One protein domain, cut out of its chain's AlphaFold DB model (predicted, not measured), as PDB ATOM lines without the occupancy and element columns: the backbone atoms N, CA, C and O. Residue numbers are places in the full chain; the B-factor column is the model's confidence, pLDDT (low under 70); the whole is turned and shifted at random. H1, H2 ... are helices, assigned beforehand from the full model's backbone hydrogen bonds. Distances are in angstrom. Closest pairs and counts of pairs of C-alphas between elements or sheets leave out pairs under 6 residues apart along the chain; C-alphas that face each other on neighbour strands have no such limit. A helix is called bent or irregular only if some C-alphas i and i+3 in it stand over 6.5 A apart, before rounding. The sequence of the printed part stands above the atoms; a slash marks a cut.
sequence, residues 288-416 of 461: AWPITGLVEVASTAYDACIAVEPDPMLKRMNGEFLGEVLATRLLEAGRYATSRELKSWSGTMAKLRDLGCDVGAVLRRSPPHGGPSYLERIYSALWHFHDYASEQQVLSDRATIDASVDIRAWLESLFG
ATOM      1  N   ALA A 288       4.306 -55.536 -50.324       88.62
ATOM      2  CA  ALA A 288       4.254 -56.784 -49.557       88.62
ATOM      3  C   ALA A 288       3.886 -56.573 -48.077       88.62
ATOM      4  O   ALA A 288       3.450 -57.510 -47.413       88.62
ATOM      5  N   TRP A 289       4.060 -55.352 -47.563       83.75
ATOM      6  CA  TRP A 289       3.897 -55.027 -46.149       83.75
ATOM      7  C   TRP A 289       2.940 -53.846 -45.956       83.75
ATOM      8  O   TRP A 289       2.864 -52.985 -46.838       83.75
ATOM      9  N   PRO A 290       2.241 -53.784 -44.807       85.25
ATOM     10  CA  PRO A 290       1.457 -52.619 -44.413       85.25
ATOM     11  C   PRO A 290       2.281 -51.333 -44.433       85.25
ATOM     12  O   PRO A 290       3.463 -51.336 -44.079       85.25
ATOM     13  N   ILE A 291       1.635 -50.227 -44.795       84.56
ATOM     14  CA  ILE A 291       2.199 -48.881 -44.687       84.56
ATOM     15  C   ILE A 291       1.250 -47.988 -43.895       84.56
ATOM     16  O   ILE A 291       0.042 -48.219 -43.870       84.56
ATOM     17  N   THR A 292       1.807 -46.977 -43.240       88.81
ATOM     18  CA  THR A 292       1.039 -45.953 -42.533       88.81
ATOM     19  C   THR A 292       0.537 -44.884 -43.505       88.81
ATOM     20  O   THR A 292       1.083 -44.692 -44.595       88.81
ATOM     21  N   GLY A 293      -0.513 -44.178 -43.107       91.88
ATOM     22  CA  GLY A 293      -1.148 -43.094 -43.856       91.88
ATOM     23  C   GLY A 293      -2.235 -43.547 -44.836       91.88
ATOM     24  O   GLY A 293      -2.893 -42.693 -45.424       91.88
ATOM     25  N   LEU A 294      -2.471 -44.854 -45.001       93.69
ATOM     26  CA  LEU A 294      -3.469 -45.394 -45.940       93.69
ATOM     27  C   LEU A 294      -4.872 -44.871 -45.638       93.69
ATOM     28  O   LEU A 294      -5.608 -44.456 -46.534       93.69
ATOM     29  N   VAL A 295      -5.222 -44.889 -44.355       96.38
ATOM     30  CA  VAL A 295      -6.525 -44.443 -43.872       96.38
ATOM     31  C   VAL A 295      -6.660 -42.935 -44.024       96.38
ATOM     32  O   VAL A 295      -7.688 -42.467 -44.490       96.38
ATOM     33  N   GLU A 296      -5.625 -42.167 -43.674       95.88
ATOM     34  CA  GLU A 296      -5.652 -40.705 -43.795       95.88
ATOM     35  C   GLU A 296      -5.862 -40.265 -45.240       95.88
ATOM     36  O   GLU A 296      -6.733 -39.436 -45.498       95.88
ATOM     37  N   VAL A 297      -5.126 -40.873 -46.175       94.50
ATOM     38  CA  VAL A 297      -5.277 -40.631 -47.613       94.50
ATOM     39  C   VAL A 297      -6.688 -41.000 -48.072       94.50
ATOM     40  O   VAL A 297      -7.332 -40.193 -48.739       94.50
ATOM     41  N   ALA A 298      -7.211 -42.168 -47.687       96.81
ATOM     42  CA  ALA A 298      -8.562 -42.578 -48.067       96.81
ATOM     43  C   ALA A 298      -9.657 -41.670 -47.481       96.81
ATOM     44  O   ALA A 298     -10.608 -41.331 -48.183       96.81
ATOM     45  N   SER A 299      -9.506 -41.207 -46.238       97.38
ATOM     46  CA  SER A 299     -10.447 -40.283 -45.594       97.38
ATOM     47  C   SER A 299     -10.593 -38.966 -46.356       97.38
ATOM     48  O   SER A 299     -11.665 -38.364 -46.337       97.38
ATOM     49  N   THR A 300      -9.557 -38.530 -47.085       96.19
ATOM     50  CA  THR A 300      -9.642 -37.319 -47.916       96.19
ATOM     51  C   THR A 300     -10.702 -37.414 -49.021       96.19
ATOM     52  O   THR A 300     -11.256 -36.390 -49.426       96.19
ATOM     53  N   ALA A 301     -11.059 -38.631 -49.457       95.31
ATOM     54  CA  ALA A 301     -12.101 -38.861 -50.454       95.31
ATOM     55  C   ALA A 301     -13.473 -38.336 -49.998       95.31
ATOM     56  O   ALA A 301     -14.262 -37.875 -50.827       95.31
ATOM     57  N   TYR A 302     -13.742 -38.349 -48.685       97.12
ATOM     58  CA  TYR A 302     -14.984 -37.826 -48.122       97.12
ATOM     59  C   TYR A 302     -15.172 -36.346 -48.476       97.12
ATOM     60  O   TYR A 302     -16.177 -35.980 -49.085       97.12
ATOM     61  N   ASP A 303     -14.191 -35.501 -48.147       95.00
ATOM     62  CA  ASP A 303     -14.268 -34.054 -48.391       95.00
ATOM     63  C   ASP A 303     -14.151 -33.724 -49.890       95.00
ATOM     64  O   ASP A 303     -14.680 -32.712 -50.360       95.00
ATOM     65  N   ALA A 304     -13.469 -34.594 -50.639       93.12
ATOM     66  CA  ALA A 304     -13.206 -34.428 -52.058       93.12
ATOM     67  C   ALA A 304     -14.441 -34.632 -52.944       93.12
ATOM     68  O   ALA A 304     -14.655 -33.860 -53.879       93.12
ATOM     69  N   CYS A 305     -15.226 -35.681 -52.677       94.56
ATOM     70  CA  CYS A 305     -16.311 -36.094 -53.568       94.56
ATOM     71  C   CYS A 305     -17.623 -36.442 -52.855       94.56
ATOM     72  O   CYS A 305     -18.679 -36.086 -53.366       94.56
ATOM     73  N   ILE A 306     -17.599 -37.033 -51.654       97.00
ATOM     74  CA  ILE A 306     -18.836 -37.460 -50.973       97.00
ATOM     75  C   ILE A 306     -19.603 -36.273 -50.389       97.00
ATOM     76  O   ILE A 306     -20.793 -36.102 -50.642       97.00
ATOM     77  N   ALA A 307     -18.926 -35.415 -49.626       96.00
ATOM     78  CA  ALA A 307     -19.555 -34.281 -48.950       96.00
ATOM     79  C   ALA A 307     -20.172 -33.275 -49.937       96.00
ATOM     80  O   ALA A 307     -21.142 -32.588 -49.615       96.00
ATOM     81  N   VAL A 308     -19.597 -33.199 -51.137       95.56
ATOM     82  CA  VAL A 308     -19.957 -32.235 -52.179       95.56
ATOM     83  C   VAL A 308     -20.908 -32.798 -53.236       95.56
ATOM     84  O   VAL A 308     -21.469 -32.007 -53.982       95.56
ATOM     85  N   GLU A 309     -21.124 -34.118 -53.286       96.62
ATOM     86  CA  GLU A 309     -22.045 -34.771 -54.225       96.62
ATOM     87  C   GLU A 309     -23.458 -34.150 -54.120       96.62
ATOM     88  O   GLU A 309     -24.054 -34.144 -53.035       96.62
ATOM     89  N   PRO A 310     -24.000 -33.550 -55.191       95.19
ATOM     90  CA  PRO A 310     -25.327 -32.945 -55.143       95.19
ATOM     91  C   PRO A 310     -26.459 -33.975 -55.064       95.19
ATOM     92  O   PRO A 310     -27.484 -33.678 -54.448       95.19
ATOM     93  N   ASP A 311     -26.297 -35.161 -55.658       96.06
ATOM     94  CA  ASP A 311     -27.340 -36.189 -55.688       96.06
ATOM     95  C   ASP A 311     -27.351 -36.999 -54.372       96.06
ATOM     96  O   ASP A 311     -26.369 -37.674 -54.054       96.06
ATOM     97  N   PRO A 312     -28.440 -36.981 -53.577       95.88
ATOM     98  CA  PRO A 312     -28.498 -37.704 -52.305       95.88
ATOM     99  C   PRO A 312     -28.330 -39.225 -52.432       95.88
ATOM    100  O   PRO A 312     -27.767 -39.851 -51.532       95.88
ATOM    101  N   MET A 313     -28.807 -39.824 -53.526       94.81
ATOM    102  CA  MET A 313     -28.695 -41.259 -53.768       94.81
ATOM    103  C   MET A 313     -27.254 -41.625 -54.114       94.81
ATOM    104  O   MET A 313     -26.687 -42.509 -53.470       94.81
ATOM    105  N   LEU A 314     -26.633 -40.908 -55.057       94.88
ATOM    106  CA  LEU A 314     -25.217 -41.126 -55.380       94.88
ATOM    107  C   LEU A 314     -24.320 -40.836 -54.178       94.88
ATOM    108  O   LEU A 314     -23.378 -41.584 -53.935       94.88
ATOM    109  N   LYS A 315     -24.640 -39.814 -53.377       96.25
ATOM    110  CA  LYS A 315     -23.922 -39.484 -52.139       96.25
ATOM    111  C   LYS A 315     -23.927 -40.649 -51.169       96.25
ATOM    112  O   LYS A 315     -22.872 -41.011 -50.656       96.25
ATOM    113  N   ARG A 316     -25.101 -41.241 -50.943       96.06
ATOM    114  CA  ARG A 316     -25.249 -42.417 -50.087       96.06
ATOM    115  C   ARG A 316     -24.481 -43.611 -50.655       96.06
ATOM    116  O   ARG A 316     -23.651 -44.167 -49.949       96.06
ATOM    117  N   MET A 317     -24.688 -43.963 -51.926       95.12
ATOM    118  CA  MET A 317     -24.025 -45.112 -52.562       95.12
ATOM    119  C   MET A 317     -22.494 -44.982 -52.562       95.12
ATOM    120  O   MET A 317     -21.774 -45.924 -52.234       95.12
ATOM    121  N   ASN A 318     -21.979 -43.805 -52.920       96.50
ATOM    122  CA  ASN A 318     -20.547 -43.523 -52.910       96.50
ATOM    123  C   ASN A 318     -19.990 -43.445 -51.485       96.50
ATOM    124  O   ASN A 318     -18.855 -43.859 -51.260       96.50
ATOM    125  N   GLY A 319     -20.775 -42.953 -50.525       97.62
ATOM    126  CA  GLY A 319     -20.405 -42.915 -49.115       97.62
ATOM    127  C   GLY A 319     -20.321 -44.306 -48.484       97.62
ATOM    128  O   GLY A 319     -19.347 -44.604 -47.799       97.62
ATOM    129  N   GLU A 320     -21.280 -45.186 -48.766       97.00
ATOM    130  CA  GLU A 320     -21.252 -46.589 -48.336       97.00
ATOM    131  C   GLU A 320     -20.045 -47.325 -48.931       97.00
ATOM    132  O   GLU A 320     -19.303 -47.984 -48.202       97.00
ATOM    133  N   PHE A 321     -19.766 -47.127 -50.225       96.94
ATOM    134  CA  PHE A 321     -18.573 -47.703 -50.847       96.94
ATOM    135  C   PHE A 321     -17.265 -47.130 -50.280       96.94
ATOM    136  O   PHE A 321     -16.313 -47.875 -50.055       96.94
ATOM    137  N   LEU A 322     -17.204 -45.829 -49.970       97.94
ATOM    138  CA  LEU A 322     -16.060 -45.262 -49.251       97.94
ATOM    139  C   LEU A 322     -15.895 -45.909 -47.864       97.94
ATOM    140  O   LEU A 322     -14.765 -46.122 -47.428       97.94
ATOM    141  N   GLY A 323     -16.990 -46.274 -47.193       97.81
ATOM    142  CA  GLY A 323     -16.956 -47.062 -45.960       97.81
ATOM    143  C   GLY A 323     -16.250 -48.413 -46.137       97.81
ATOM    144  O   GLY A 323     -15.396 -48.766 -45.321       97.81
ATOM    145  N   GLU A 324     -16.524 -49.134 -47.230       97.12
ATOM    146  CA  GLU A 324     -15.830 -50.389 -47.576       97.12
ATOM    147  C   GLU A 324     -14.338 -50.162 -47.864       97.12
ATOM    148  O   GLU A 324     -13.479 -50.930 -47.407       97.12
ATOM    149  N   VAL A 325     -14.002 -49.082 -48.580       97.38
ATOM    150  CA  VAL A 325     -12.609 -48.688 -48.840       97.38
ATOM    151  C   VAL A 325     -11.881 -48.394 -47.527       97.38
ATOM    152  O   VAL A 325     -10.801 -48.937 -47.295       97.38
ATOM    153  N   LEU A 326     -12.475 -47.603 -46.629       97.94
ATOM    154  CA  LEU A 326     -11.900 -47.258 -45.324       97.94
ATOM    155  C   LEU A 326     -11.716 -48.484 -44.427       97.94
ATOM    156  O   LEU A 326     -10.669 -48.625 -43.793       97.94
ATOM    157  N   ALA A 327     -12.699 -49.386 -44.381       97.44
ATOM    158  CA  ALA A 327     -12.579 -50.654 -43.666       97.44
ATOM    159  C   ALA A 327     -11.424 -51.497 -44.229       97.44
ATOM    160  O   ALA A 327     -10.600 -52.013 -43.473       97.44
ATOM    161  N   THR A 328     -11.296 -51.560 -45.557       96.38
ATOM    162  CA  THR A 328     -10.183 -52.249 -46.220       96.38
ATOM    163  C   THR A 328      -8.833 -51.620 -45.860       96.38
ATOM    164  O   THR A 328      -7.922 -52.353 -45.486       96.38
ATOM    165  N   ARG A 329      -8.689 -50.284 -45.878       96.81
ATOM    166  CA  ARG A 329      -7.430 -49.607 -45.495       96.81
ATOM    167  C   ARG A 329      -7.046 -49.831 -44.044       96.81
ATOM    168  O   ARG A 329      -5.870 -50.046 -43.766       96.81
ATOM    169  N   LEU A 330      -8.016 -49.819 -43.131       96.44
ATOM    170  CA  LEU A 330      -7.757 -50.118 -41.726       96.44
ATOM    171  C   LEU A 330      -7.220 -51.548 -41.557       96.44
ATOM    172  O   LEU A 330      -6.255 -51.766 -40.828       96.44
ATOM    173  N   LEU A 331      -7.795 -52.514 -42.276       95.25
ATOM    174  CA  LEU A 331      -7.341 -53.907 -42.250       95.25
ATOM    175  C   LEU A 331      -5.998 -54.130 -42.962       95.25
ATOM    176  O   LEU A 331      -5.256 -55.030 -42.572       95.25
ATOM    177  N   GLU A 332      -5.673 -53.335 -43.984       94.06
ATOM    178  CA  GLU A 332      -4.353 -53.345 -44.629       94.06
ATOM    179  C   GLU A 332      -3.274 -52.732 -43.739       94.06
ATOM    180  O   GLU A 332      -2.164 -53.256 -43.695       94.06
ATOM    181  N   ALA A 333      -3.594 -51.655 -43.016       92.94
ATOM    182  CA  ALA A 333      -2.712 -51.087 -42.003       92.94
ATOM    183  C   ALA A 333      -2.515 -52.077 -40.839       92.94
ATOM    184  O   ALA A 333      -1.404 -52.235 -40.327       92.94
ATOM    185  N   GLY A 334      -3.577 -52.792 -40.450       91.19
ATOM    186  CA  GLY A 334      -3.553 -53.794 -39.389       91.19
ATOM    187  C   GLY A 334      -2.958 -53.216 -38.104       91.19
ATOM    188  O   GLY A 334      -3.287 -52.103 -37.703       91.19
ATOM    189  N   ARG A 335      -2.009 -53.933 -37.493       88.62
ATOM    190  CA  ARG A 335      -1.302 -53.486 -36.275       88.62
ATOM    191  C   ARG A 335      -0.414 -52.246 -36.453       88.62
ATOM    192  O   ARG A 335       0.121 -51.749 -35.469       88.62
ATOM    193  N   TYR A 336      -0.194 -51.793 -37.687       90.69
ATOM    194  CA  TYR A 336       0.635 -50.624 -37.983       90.69
ATOM    195  C   TYR A 336      -0.180 -49.328 -38.042       90.69
ATOM    196  O   TYR A 336       0.414 -48.266 -38.200       90.69
ATOM    197  N   ALA A 337      -1.511 -49.395 -37.905       93.12
ATOM    198  CA  ALA A 337      -2.351 -48.205 -37.874       93.12
ATOM    199  C   ALA A 337      -1.979 -47.305 -36.688       93.12
ATOM    200  O   ALA A 337      -1.934 -47.740 -35.536       93.12
ATOM    201  N   THR A 338      -1.723 -46.033 -36.975       94.19
ATOM    202  CA  THR A 338      -1.393 -45.040 -35.946       94.19
ATOM    203  C   THR A 338      -2.644 -44.504 -35.245       94.19
ATOM    204  O   THR A 338      -3.747 -44.536 -35.791       94.19
ATOM    205  N   SER A 339      -2.488 -43.905 -34.059       94.88
ATOM    206  CA  SER A 339      -3.589 -43.202 -33.375       94.88
ATOM    207  C   SER A 339      -4.263 -42.123 -34.237       94.88
ATOM    208  O   SER A 339      -5.468 -41.895 -34.111       94.88
ATOM    209  N   ARG A 340      -3.510 -41.467 -35.130       95.94
ATOM    210  CA  ARG A 340      -4.042 -40.473 -36.072       95.94
ATOM    211  C   ARG A 340      -4.914 -41.129 -37.141       95.94
ATOM    212  O   ARG A 340      -6.022 -40.652 -37.375       95.94
ATOM    213  N   GLU A 341      -4.469 -42.245 -37.713       95.69
ATOM    214  CA  GLU A 341      -5.256 -43.028 -38.670       95.69
ATOM    215  C   GLU A 341      -6.536 -43.570 -38.040       95.69
ATOM    216  O   GLU A 341      -7.606 -43.388 -38.608       95.69
ATOM    217  N   LEU A 342      -6.463 -44.153 -36.840       96.56
ATOM    218  CA  LEU A 342      -7.637 -44.658 -36.121       96.56
ATOM    219  C   LEU A 342      -8.688 -43.557 -35.892       96.56
ATOM    220  O   LEU A 342      -9.873 -43.758 -36.159       96.56
ATOM    221  N   LYS A 343      -8.255 -42.362 -35.474       96.81
ATOM    222  CA  LYS A 343      -9.140 -41.195 -35.310       96.81
ATOM    223  C   LYS A 343      -9.695 -40.682 -36.639       96.81
ATOM    224  O   LYS A 343     -10.852 -40.274 -36.700       96.81
ATOM    225  N   SER A 344      -8.887 -40.694 -37.699       97.00
ATOM    226  CA  SER A 344      -9.325 -40.319 -39.047       97.00
ATOM    227  C   SER A 344     -10.385 -41.288 -39.577       97.00
ATOM    228  O   SER A 344     -11.402 -40.851 -40.119       97.00
ATOM    229  N   TRP A 345     -10.190 -42.591 -39.353       97.94
ATOM    230  CA  TRP A 345     -11.142 -43.638 -39.712       97.94
ATOM    231  C   TRP A 345     -12.479 -43.438 -39.000       97.94
ATOM    232  O   TRP A 345     -13.502 -43.276 -39.662       97.94
ATOM    233  N   SER A 346     -12.481 -43.380 -37.663       97.75
ATOM    234  CA  SER A 346     -13.723 -43.269 -36.888       97.75
ATOM    235  C   SER A 346     -14.447 -41.954 -37.146       97.75
ATOM    236  O   SER A 346     -15.663 -41.945 -37.324       97.75
ATOM    237  N   GLY A 347     -13.702 -40.850 -37.252       97.81
ATOM    238  CA  GLY A 347     -14.254 -39.548 -37.602       97.81
ATOM    239  C   GLY A 347     -14.922 -39.548 -38.977       97.81
ATOM    240  O   GLY A 347     -16.009 -38.994 -39.128       97.81
ATOM    241  N   THR A 348     -14.316 -40.196 -39.975       98.12
ATOM    242  CA  THR A 348     -14.890 -40.269 -41.329       98.12
ATOM    243  C   THR A 348     -16.086 -41.216 -41.388       98.12
ATOM    244  O   THR A 348     -17.107 -40.861 -41.972       98.12
ATOM    245  N   MET A 349     -16.025 -42.369 -40.719       98.31
ATOM    246  CA  MET A 349     -17.154 -43.301 -40.628       98.31
ATOM    247  C   MET A 349     -18.365 -42.681 -39.908       98.31
ATOM    248  O   MET A 349     -19.500 -42.853 -40.349       98.31
ATOM    249  N   ALA A 350     -18.140 -41.893 -38.851       97.69
ATOM    250  CA  ALA A 350     -19.201 -41.136 -38.189       97.69
ATOM    251  C   ALA A 350     -19.832 -40.096 -39.128       97.69
ATOM    252  O   ALA A 350     -21.054 -40.039 -39.233       97.69
ATOM    253  N   LYS A 351     -19.019 -39.340 -39.880       97.88
ATOM    254  CA  LYS A 351     -19.524 -38.398 -40.892       97.88
ATOM    255  C   LYS A 351     -20.359 -39.096 -41.973       97.88
ATOM    256  O   LYS A 351     -21.400 -38.578 -42.357       97.88
ATOM    257  N   LEU A 352     -19.931 -40.269 -42.455       98.06
ATOM    258  CA  LEU A 352     -20.691 -41.059 -43.433       98.06
ATOM    259  C   LEU A 352     -22.059 -41.476 -42.881       98.06
ATOM    260  O   LEU A 352     -23.073 -41.306 -43.558       98.06
ATOM    261  N   ARG A 353     -22.105 -41.951 -41.633       97.06
ATOM    262  CA  ARG A 353     -23.364 -42.260 -40.945       97.06
ATOM    263  C   ARG A 353     -24.258 -41.027 -40.820       97.06
ATOM    264  O   ARG A 353     -25.448 -41.110 -41.102       97.06
ATOM    265  N   ASP A 354     -23.695 -39.882 -40.442       96.62
ATOM    266  CA  ASP A 354     -24.449 -38.633 -40.286       96.62
ATOM    267  C   ASP A 354     -24.987 -38.104 -41.639       96.62
ATOM    268  O   ASP A 354     -25.982 -37.379 -41.669       96.62
ATOM    269  N   LEU A 355     -24.390 -38.516 -42.768       96.06
ATOM    270  CA  LEU A 355     -24.919 -38.307 -44.126       96.06
ATOM    271  C   LEU A 355     -26.020 -39.307 -44.533       96.06
ATOM    272  O   LEU A 355     -26.535 -39.214 -45.648       96.06
ATOM    273  N   GLY A 356     -26.386 -40.253 -43.666       96.12
ATOM    274  CA  GLY A 356     -27.388 -41.283 -43.944       96.12
ATOM    275  C   GLY A 356     -26.850 -42.512 -44.684       96.12
ATOM    276  O   GLY A 356     -27.645 -43.267 -45.244       96.12
ATOM    277  N   CYS A 357     -25.528 -42.722 -44.709       96.56
ATOM    278  CA  CYS A 357     -24.942 -43.967 -45.211       96.56
ATOM    279  C   CYS A 357     -25.163 -45.096 -44.198       96.56
ATOM    280  O   CYS A 357     -24.959 -44.897 -42.997       96.56
ATOM    281  N   ASP A 358     -25.497 -46.298 -44.674       95.94
ATOM    282  CA  ASP A 358     -25.628 -47.476 -43.814       95.94
ATOM    283  C   ASP A 358     -24.259 -48.110 -43.515       95.94
ATOM    284  O   ASP A 358     -23.869 -49.161 -44.030       95.94
ATOM    285  N   VAL A 359     -23.489 -47.425 -42.669       96.38
ATOM    286  CA  VAL A 359     -22.156 -47.878 -42.248       96.38
ATOM    287  C   VAL A 359     -22.230 -49.213 -41.493       96.38
ATOM    288  O   VAL A 359     -21.295 -50.011 -41.564       96.38
ATOM    289  N   GLY A 360     -23.346 -49.490 -40.810       95.31
ATOM    290  CA  GLY A 360     -23.575 -50.758 -40.120       95.31
ATOM    291  C   GLY A 360     -23.645 -51.928 -41.099       95.31
ATOM    292  O   GLY A 360     -22.898 -52.898 -40.947       95.31
ATOM    293  N   ALA A 361     -24.476 -51.819 -42.138       93.44
ATOM    294  CA  ALA A 361     -24.567 -52.822 -43.196       93.44
ATOM    295  C   ALA A 361     -23.233 -53.007 -43.924       93.44
ATOM    296  O   ALA A 361     -22.803 -54.142 -44.115       93.44
ATOM    297  N   VAL A 362     -22.539 -51.913 -44.262       95.38
ATOM    298  CA  VAL A 362     -21.201 -51.954 -44.880       95.38
ATOM    299  C   VAL A 362     -20.224 -52.789 -44.051       95.38
ATOM    300  O   VAL A 362     -19.557 -53.674 -44.584       95.38
ATOM    301  N   LEU A 363     -20.162 -52.563 -42.736       96.31
ATOM    302  CA  LEU A 363     -19.243 -53.293 -41.861       96.31
ATOM    303  C   LEU A 363     -19.638 -54.765 -41.666       96.31
ATOM    304  O   LEU A 363     -18.764 -55.605 -41.464       96.31
ATOM    305  N   ARG A 364     -20.926 -55.111 -41.755       94.38
ATOM    306  CA  ARG A 364     -21.391 -56.509 -41.680       94.38
ATOM    307  C   ARG A 364     -21.097 -57.314 -42.955       94.38
ATOM    308  O   ARG A 364     -21.135 -58.540 -42.904       94.38
ATOM    309  N   ARG A 365     -20.785 -56.673 -44.089       93.38
ATOM    310  CA  ARG A 365     -20.441 -57.371 -45.343       93.38
ATOM    311  C   ARG A 365     -19.100 -58.099 -45.233       93.38
ATOM    312  O   ARG A 365     -18.162 -57.630 -44.584       93.38
ATOM    313  N   SER A 366     -18.996 -59.232 -45.925       91.75
ATOM    314  CA  SER A 366     -17.716 -59.900 -46.179       91.75
ATOM    315  C   SER A 366     -16.976 -59.211 -47.330       91.75
ATOM    316  O   SER A 366     -17.611 -58.837 -48.319       91.75
ATOM    317  N   PRO A 367     -15.639 -59.080 -47.257       88.81
ATOM    318  CA  PRO A 367     -14.853 -58.569 -48.372       88.81
ATOM    319  C   PRO A 367     -15.017 -59.424 -49.644       88.81
ATOM    320  O   PRO A 367     -15.251 -60.631 -49.538       88.81
ATOM    321  N   PRO A 368     -14.795 -58.864 -50.850       83.56
ATOM    322  CA  PRO A 368     -14.938 -59.602 -52.113       83.56
ATOM    323  C   PRO A 368     -14.060 -60.857 -52.237       83.56
ATOM    324  O   PRO A 368     -14.404 -61.786 -52.964       83.56
ATOM    325  N   HIS A 369     -12.923 -60.908 -51.539       79.88
ATOM    326  CA  HIS A 369     -12.035 -62.077 -51.492       79.88
ATOM    327  C   HIS A 369     -12.446 -63.133 -50.447       79.88
ATOM    328  O   HIS A 369     -11.741 -64.127 -50.282       79.88
ATOM    329  N   GLY A 370     -13.589 -62.955 -49.775       86.56
ATOM    330  CA  GLY A 370     -14.190 -63.912 -48.844       86.56
ATOM    331  C   GLY A 370     -13.765 -63.745 -47.380       86.56
ATOM    332  O   GLY A 370     -13.090 -62.787 -47.001       86.56
ATOM    333  N   GLY A 371     -14.180 -64.693 -46.535       89.12
ATOM    334  CA  GLY A 371     -13.861 -64.732 -45.101       89.12
ATOM    335  C   GLY A 371     -14.845 -63.965 -44.200       89.12
ATOM    336  O   GLY A 371     -15.956 -63.650 -44.638       89.12
ATOM    337  N   PRO A 372     -14.446 -63.686 -42.940       93.31
ATOM    338  CA  PRO A 372     -15.282 -62.970 -41.975       93.31
ATOM    339  C   PRO A 372     -15.659 -61.570 -42.468       93.31
ATOM    340  O   PRO A 372     -14.993 -61.014 -43.351       93.31
ATOM    341  N   SER A 373     -16.701 -60.996 -41.879       94.81
ATOM    342  CA  SER A 373     -17.133 -59.624 -42.151       94.81
ATOM    343  C   SER A 373     -16.041 -58.596 -41.829       94.81
ATOM    344  O   SER A 373     -15.117 -58.864 -41.050       94.81
ATOM    345  N   TYR A 374     -16.140 -57.390 -42.400       95.94
ATOM    346  CA  TYR A 374     -15.264 -56.276 -42.013       95.94
ATOM    347  C   TYR A 374     -15.314 -56.021 -40.501       95.94
ATOM    348  O   TYR A 374     -14.271 -55.818 -39.882       95.94
ATOM    349  N   LEU A 375     -16.503 -56.090 -39.902       96.12
ATOM    350  CA  LEU A 375     -16.734 -55.876 -38.479       96.12
ATOM    351  C   LEU A 375     -15.950 -56.864 -37.612       96.12
ATOM    352  O   LEU A 375     -15.209 -56.446 -36.726       96.12
ATOM    353  N   GLU A 376     -16.069 -58.165 -37.885       94.69
ATOM    354  CA  GLU A 376     -15.359 -59.212 -37.137       94.69
ATOM    355  C   GLU A 376     -13.840 -59.044 -37.238       94.69
ATOM    356  O   GLU A 376     -13.122 -59.142 -36.239       94.69
ATOM    357  N   ARG A 377     -13.341 -58.731 -38.438       95.19
ATOM    358  CA  ARG A 377     -11.910 -58.498 -38.677       95.19
ATOM    359  C   ARG A 377     -11.406 -57.259 -37.944       95.19
ATOM    360  O   ARG A 377     -10.316 -57.295 -37.375       95.19
ATOM    361  N   ILE A 378     -12.190 -56.182 -37.928       96.00
ATOM    362  CA  ILE A 378     -11.848 -54.947 -37.218       96.00
ATOM    363  C   ILE A 378     -11.864 -55.185 -35.708       96.00
ATOM    364  O   ILE A 378     -10.897 -54.818 -35.051       96.00
ATOM    365  N   TYR A 379     -12.872 -55.861 -35.144       94.94
ATOM    366  CA  TYR A 379     -12.859 -56.236 -33.723       94.94
ATOM    367  C   TYR A 379     -11.630 -57.071 -33.367       94.94
ATOM    368  O   TYR A 379     -10.974 -56.799 -32.359       94.94
ATOM    369  N   SER A 380     -11.279 -58.042 -34.215       92.56
ATOM    370  CA  SER A 380     -10.055 -58.821 -34.049       92.56
ATOM    371  C   SER A 380      -8.819 -57.916 -34.058       92.56
ATOM    372  O   SER A 380      -7.998 -58.002 -33.147       92.56
ATOM    373  N   ALA A 381      -8.697 -56.993 -35.016       91.56
ATOM    374  CA  ALA A 381      -7.586 -56.041 -35.076       91.56
ATOM    375  C   ALA A 381      -7.502 -55.153 -33.822       91.56
ATOM    376  O   ALA A 381      -6.427 -55.015 -33.239       91.56
ATOM    377  N   LEU A 382      -8.635 -54.609 -33.364       91.69
ATOM    378  CA  LEU A 382      -8.739 -53.771 -32.163       91.69
ATOM    379  C   LEU A 382      -8.319 -54.520 -30.896       91.69
ATOM    380  O   LEU A 382      -7.628 -53.952 -30.051       91.69
ATOM    381  N   TRP A 383      -8.679 -55.801 -30.790       89.12
ATOM    382  CA  TRP A 383      -8.265 -56.658 -29.682       89.12
ATOM    383  C   TRP A 383      -6.742 -56.813 -29.605       89.12
ATOM    384  O   TRP A 383      -6.161 -56.696 -28.528       89.12
ATOM    385  N   HIS A 384      -6.068 -56.980 -30.748       85.12
ATOM    386  CA  HIS A 384      -4.610 -57.118 -30.770       85.12
ATOM    387  C   HIS A 384      -3.895 -55.857 -30.257       85.12
ATOM    388  O   HIS A 384      -2.882 -55.978 -29.574       85.12
ATOM    389  N   PHE A 385      -4.425 -54.652 -30.501       83.56
ATOM    390  CA  PHE A 385      -3.851 -53.428 -29.918       83.56
ATOM    391  C   PHE A 385      -3.891 -53.425 -28.382       83.56
ATOM    392  O   PHE A 385      -3.034 -52.808 -27.750       83.56
ATOM    393  N   HIS A 386      -4.866 -54.107 -27.777       80.62
ATOM    394  CA  HIS A 386      -5.007 -54.195 -26.328       80.62
ATOM    395  C   HIS A 386      -4.088 -55.267 -25.720       80.62
ATOM    396  O   HIS A 386      -3.397 -54.993 -24.739       80.62
ATOM    397  N   ASP A 387      -4.030 -56.462 -26.313       78.62
ATOM    398  CA  ASP A 387      -3.224 -57.572 -25.781       78.62
ATOM    399  C   ASP A 387      -1.717 -57.276 -25.834       78.62
ATOM    400  O   ASP A 387      -1.011 -57.482 -24.844       78.62
ATOM    401  N   TYR A 388      -1.216 -56.689 -26.927       66.31
ATOM    402  CA  TYR A 388       0.214 -56.379 -27.059       66.31
ATOM    403  C   TYR A 388       0.701 -55.251 -26.143       66.31
ATOM    404  O   TYR A 388       1.895 -55.181 -25.844       66.31
ATOM    405  N   ALA A 389      -0.201 -54.412 -25.626       60.91
ATOM    406  CA  ALA A 389       0.148 -53.417 -24.614       60.91
ATOM    407  C   ALA A 389       0.648 -54.067 -23.309       60.91
ATOM    408  O   ALA A 389       1.386 -53.441 -22.546       60.91
ATOM    409  N   SER A 390       0.269 -55.326 -23.058       62.22
ATOM    410  CA  SER A 390       0.681 -56.080 -21.872       62.22
ATOM    411  C   SER A 390       2.054 -56.760 -22.010       62.22
ATOM    412  O   SER A 390       2.709 -57.008 -20.998       62.22
ATOM    413  N   GLU A 391       2.547 -56.986 -23.237       57.06
ATOM    414  CA  GLU A 391       3.746 -57.802 -23.516       57.06
ATOM    415  C   GLU A 391       5.056 -57.008 -23.736       57.06
ATOM    416  O   GLU A 391       6.021 -57.533 -24.285       57.06
ATOM    417  N   GLN A 392       5.158 -55.748 -23.293       52.41
ATOM    418  CA  GLN A 392       6.369 -54.903 -23.447       52.41
ATOM    419  C   GLN A 392       6.871 -54.699 -24.897       52.41
ATOM    420  O   GLN A 392       7.957 -54.145 -25.097       52.41
ATOM    421  N   GLN A 393       6.108 -55.070 -25.931       55.09
ATOM    422  CA  GLN A 393       6.451 -54.710 -27.307       55.09
ATOM    423  C   GLN A 393       6.054 -53.255 -27.584       55.09
ATOM    424  O   GLN A 393       4.886 -52.888 -27.614       55.09
ATOM    425  N   VAL A 394       7.079 -52.430 -27.801       54.41
ATOM    426  CA  VAL A 394       7.112 -50.957 -27.931       54.41
ATOM    427  C   VAL A 394       6.315 -50.398 -29.134       54.41
ATOM    428  O   VAL A 394       6.485 -49.247 -29.516       54.41
ATOM    429  N   LEU A 395       5.457 -51.185 -29.783       59.81
ATOM    430  CA  LEU A 395       4.906 -50.817 -31.092       59.81
ATOM    431  C   LEU A 395       3.652 -49.936 -31.035       59.81
ATOM    432  O   LEU A 395       3.422 -49.186 -31.981       59.81
ATOM    433  N   SER A 396       2.868 -49.973 -29.956       70.38
ATOM    434  CA  SER A 396       1.655 -49.151 -29.837       70.38
ATOM    435  C   SER A 396       1.783 -48.143 -28.700       70.38
ATOM    436  O   SER A 396       1.957 -48.510 -27.540       70.38
ATOM    437  N   ASP A 397       1.697 -46.854 -29.034       86.19
ATOM    438  CA  ASP A 397       1.649 -45.791 -28.033       86.19
ATOM    439  C   ASP A 397       0.299 -45.782 -27.290       86.19
ATOM    440  O   ASP A 397      -0.709 -46.334 -27.745       86.19
ATOM    441  N   ARG A 398       0.261 -45.131 -26.120       89.50
ATOM    442  CA  ARG A 398      -0.963 -45.020 -25.311       89.50
ATOM    443  C   ARG A 398      -2.128 -44.408 -26.100       89.50
ATOM    444  O   ARG A 398      -3.265 -44.834 -25.933       89.50
ATOM    445  N   ALA A 399      -1.836 -43.453 -26.983       92.50
ATOM    446  CA  ALA A 399      -2.840 -42.781 -27.797       92.50
ATOM    447  C   ALA A 399      -3.515 -43.723 -28.807       92.50
ATOM    448  O   ALA A 399      -4.680 -43.520 -29.141       92.50
ATOM    449  N   THR A 400      -2.801 -44.736 -29.295       92.12
ATOM    450  CA  THR A 400      -3.317 -45.750 -30.223       92.12
ATOM    451  C   THR A 400      -4.263 -46.699 -29.499       92.12
ATOM    452  O   THR A 400      -5.329 -47.006 -30.023       92.12
ATOM    453  N   ILE A 401      -3.925 -47.087 -28.263       91.31
ATOM    454  CA  ILE A 401      -4.802 -47.891 -27.397       91.31
ATOM    455  C   ILE A 401      -6.078 -47.117 -27.059       91.31
ATOM    456  O   ILE A 401      -7.175 -47.646 -27.191       91.31
ATOM    457  N   ASP A 402      -5.957 -45.853 -26.649       93.50
ATOM    458  CA  ASP A 402      -7.135 -45.046 -26.321       93.50
ATOM    459  C   ASP A 402      -8.039 -44.873 -27.563       93.50
ATOM    460  O   ASP A 402      -9.248 -45.068 -27.483       93.50
ATOM    461  N   ALA A 403      -7.454 -44.632 -28.745       95.00
ATOM    462  CA  ALA A 403      -8.210 -44.546 -29.995       95.00
ATOM    463  C   ALA A 403      -8.887 -45.873 -30.396       95.00
ATOM    464  O   ALA A 403      -9.978 -45.850 -30.968       95.00
ATOM    465  N   SER A 404      -8.273 -47.028 -30.114       94.69
ATOM    466  CA  SER A 404      -8.881 -48.331 -30.407       94.69
ATOM    467  C   SER A 404     -10.066 -48.632 -29.481       94.69
ATOM    468  O   SER A 404     -11.076 -49.171 -29.939       94.69
ATOM    469  N   VAL A 405      -9.985 -48.221 -28.211       94.81
ATOM    470  CA  VAL A 405     -11.100 -48.284 -27.252       94.81
ATOM    471  C   VAL A 405     -12.258 -47.396 -27.709       94.81
ATOM    472  O   VAL A 405     -13.400 -47.854 -27.720       94.81
ATOM    473  N   ASP A 406     -11.971 -46.172 -28.157       95.88
ATOM    474  CA  ASP A 406     -12.991 -45.256 -28.680       95.88
ATOM    475  C   ASP A 406     -13.700 -45.840 -29.914       95.88
ATOM    476  O   ASP A 406     -14.930 -45.791 -30.011       95.88
ATOM    477  N   ILE A 407     -12.949 -46.445 -30.848       96.38
ATOM    478  CA  ILE A 407     -13.528 -47.133 -32.012       96.38
ATOM    479  C   ILE A 407     -14.439 -48.271 -31.565       96.38
ATOM    480  O   ILE A 407     -15.543 -48.412 -32.086       96.38
ATOM    481  N   ARG A 408     -13.986 -49.090 -30.614       95.69
ATOM    482  CA  ARG A 408     -14.761 -50.224 -30.113       95.69
ATOM    483  C   ARG A 408     -16.093 -49.767 -29.519       95.69
ATOM    484  O   ARG A 408     -17.129 -50.310 -29.891       95.69
ATOM    485  N   ALA A 409     -16.066 -48.752 -28.658       95.75
ATOM    486  CA  ALA A 409     -17.272 -48.181 -28.066       95.75
ATOM    487  C   ALA A 409     -18.211 -47.599 -29.138       95.75
ATOM    488  O   ALA A 409     -19.428 -47.764 -29.067       95.75
ATOM    489  N   TRP A 410     -17.654 -46.956 -30.170       96.44
ATOM    490  CA  TRP A 410     -18.437 -46.464 -31.302       96.44
ATOM    491  C   TRP A 410     -19.095 -47.606 -32.091       96.44
ATOM    492  O   TRP A 410     -20.287 -47.519 -32.375       96.44
ATOM    493  N   LEU A 411     -18.376 -48.696 -32.380       95.69
ATOM    494  CA  LEU A 411     -18.945 -49.885 -33.026       95.69
ATOM    495  C   LEU A 411     -20.062 -50.502 -32.175       95.69
ATOM    496  O   LEU A 411     -21.145 -50.756 -32.685       95.69
ATOM    497  N   GLU A 412     -19.848 -50.665 -30.870       94.56
ATOM    498  CA  GLU A 412     -20.872 -51.175 -29.945       94.56
ATOM    499  C   GLU A 412     -22.130 -50.285 -29.940       94.56
ATOM    500  O   GLU A 412     -23.248 -50.795 -29.887       94.56
ATOM    501  N   SER A 413     -21.972 -48.965 -30.096       94.50
ATOM    502  CA  SER A 413     -23.107 -48.039 -30.227       94.50
ATOM    503  C   SER A 413     -23.889 -48.185 -31.539       94.50
ATOM    504  O   SER A 413     -25.074 -47.858 -31.569       94.50
ATOM    505  N   LEU A 414     -23.255 -48.671 -32.614       92.50
ATOM    506  CA  LEU A 414     -23.934 -48.949 -33.885       92.50
ATOM    507  C   LEU A 414     -24.758 -50.238 -33.837       92.50
ATOM    508  O   LEU A 414     -25.752 -50.344 -34.548       92.50
ATOM    509  N   PHE A 415     -24.342 -51.212 -33.025       89.56
ATOM    510  CA  PHE A 415     -24.866 -52.581 -33.045       89.56
ATOM    511  C   PHE A 415     -25.523 -53.010 -31.722       89.56
ATOM    512  O   PHE A 415     -25.505 -54.196 -31.411       89.56
ATOM    513  N   GLY A 416     -26.049 -52.070 -30.925       81.25
ATOM    514  CA  GLY A 416     -26.541 -52.314 -29.559       81.25
ATOM    515  C   GLY A 416     -27.482 -53.523 -29.372       81.25
ATOM    516  O   GLY A 416     -28.038 -54.058 -30.328       81.25
TER     517      GLY A 416
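This is residues 288 to 416 of the 461 residues of an uncharacterized protein of Pandoraea aquatica (UniProt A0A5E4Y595). This is an elongated all-helix bundle in which H2, H3, H6 and H5 make a ring of four helices, H1 packs into the groove between H2 and H3, and short H4 crosses beside H2 on the way from H3 to H5. The five longer helices run up and down, each against the one before it in the chain, and the links H1 to H2 and H5 to H6 hold the two most distant C-alphas. The printed part has 129 residues with six named helices, in the order H1 to H6, and no named strand. It is compact, with a radius of gyration of the C-alphas of 14.5 A, and spans 50 by 30 by 27 A.

Begin with H1, residues 294 to 306, which touches H2, residues 312 to 336; their closest C-alphas, Val 295 and Arg 329, are 5.5 A apart. This hairpin has a shallow tilt of 8 degrees, opposite ways. H2 has a kink of 31 degrees near residue 330 and is irregular, with C-alphas 332 and 335 8.9 A apart. H2 touches H3, residues 339 to 354, with residues 319 to 330 alone, closest at the C-alphas of Gly 319 and Leu 352, 6.0 A, a hairpin at a shallow tilt of 20 degrees. H1 touches H3 too, at the C-alphas of Val 295 and Glu 341, 5.5 A. Next look at H4, residues 359 to 364: it touches H2 at the C-alphas of Glu 324 and Val 362, 6.2 A, at a steep tilt of 54 degrees. H5, residues 374 to 390, touches H2 at the C-alphas of Gly 334 and Ala 381, 6.3 A, at a shallow tilt of 33 degrees, only just short of steep. H6, residues 398 to 414, touches H5 at the C-alphas of Leu 382 and Ser 404, 5.7 A, and H3 at those of Ser 339 and Thr 400, 4.1 A. H2 and H6 are apart, as are H3 and H5. Every O i to N i+4 pair is within hydrogen-bond range in H3, H4 and H6; H1 has 6 of 9, H2 19 of 21 and H5 10 of 13.

Find C-alpha 294 at (-3.469, -45.394, -45.940), where H1 begins its 18.0 A. H2 runs 34.9 A from C-alpha 312 at (-28.498, -37.704, -52.305). H3 measures 22.4 A, H4 8.7 A, H5 25.7 A and H6 24.8 A, ending at C-alpha 414, (-23.934, -48.949, -33.885).

The C-alphas of Asp 311 and Gln 392 are the two farthest apart, 50.3 A. The printed part has no cut and no long link. Confidence is low, under 70, at residues 388 to 395.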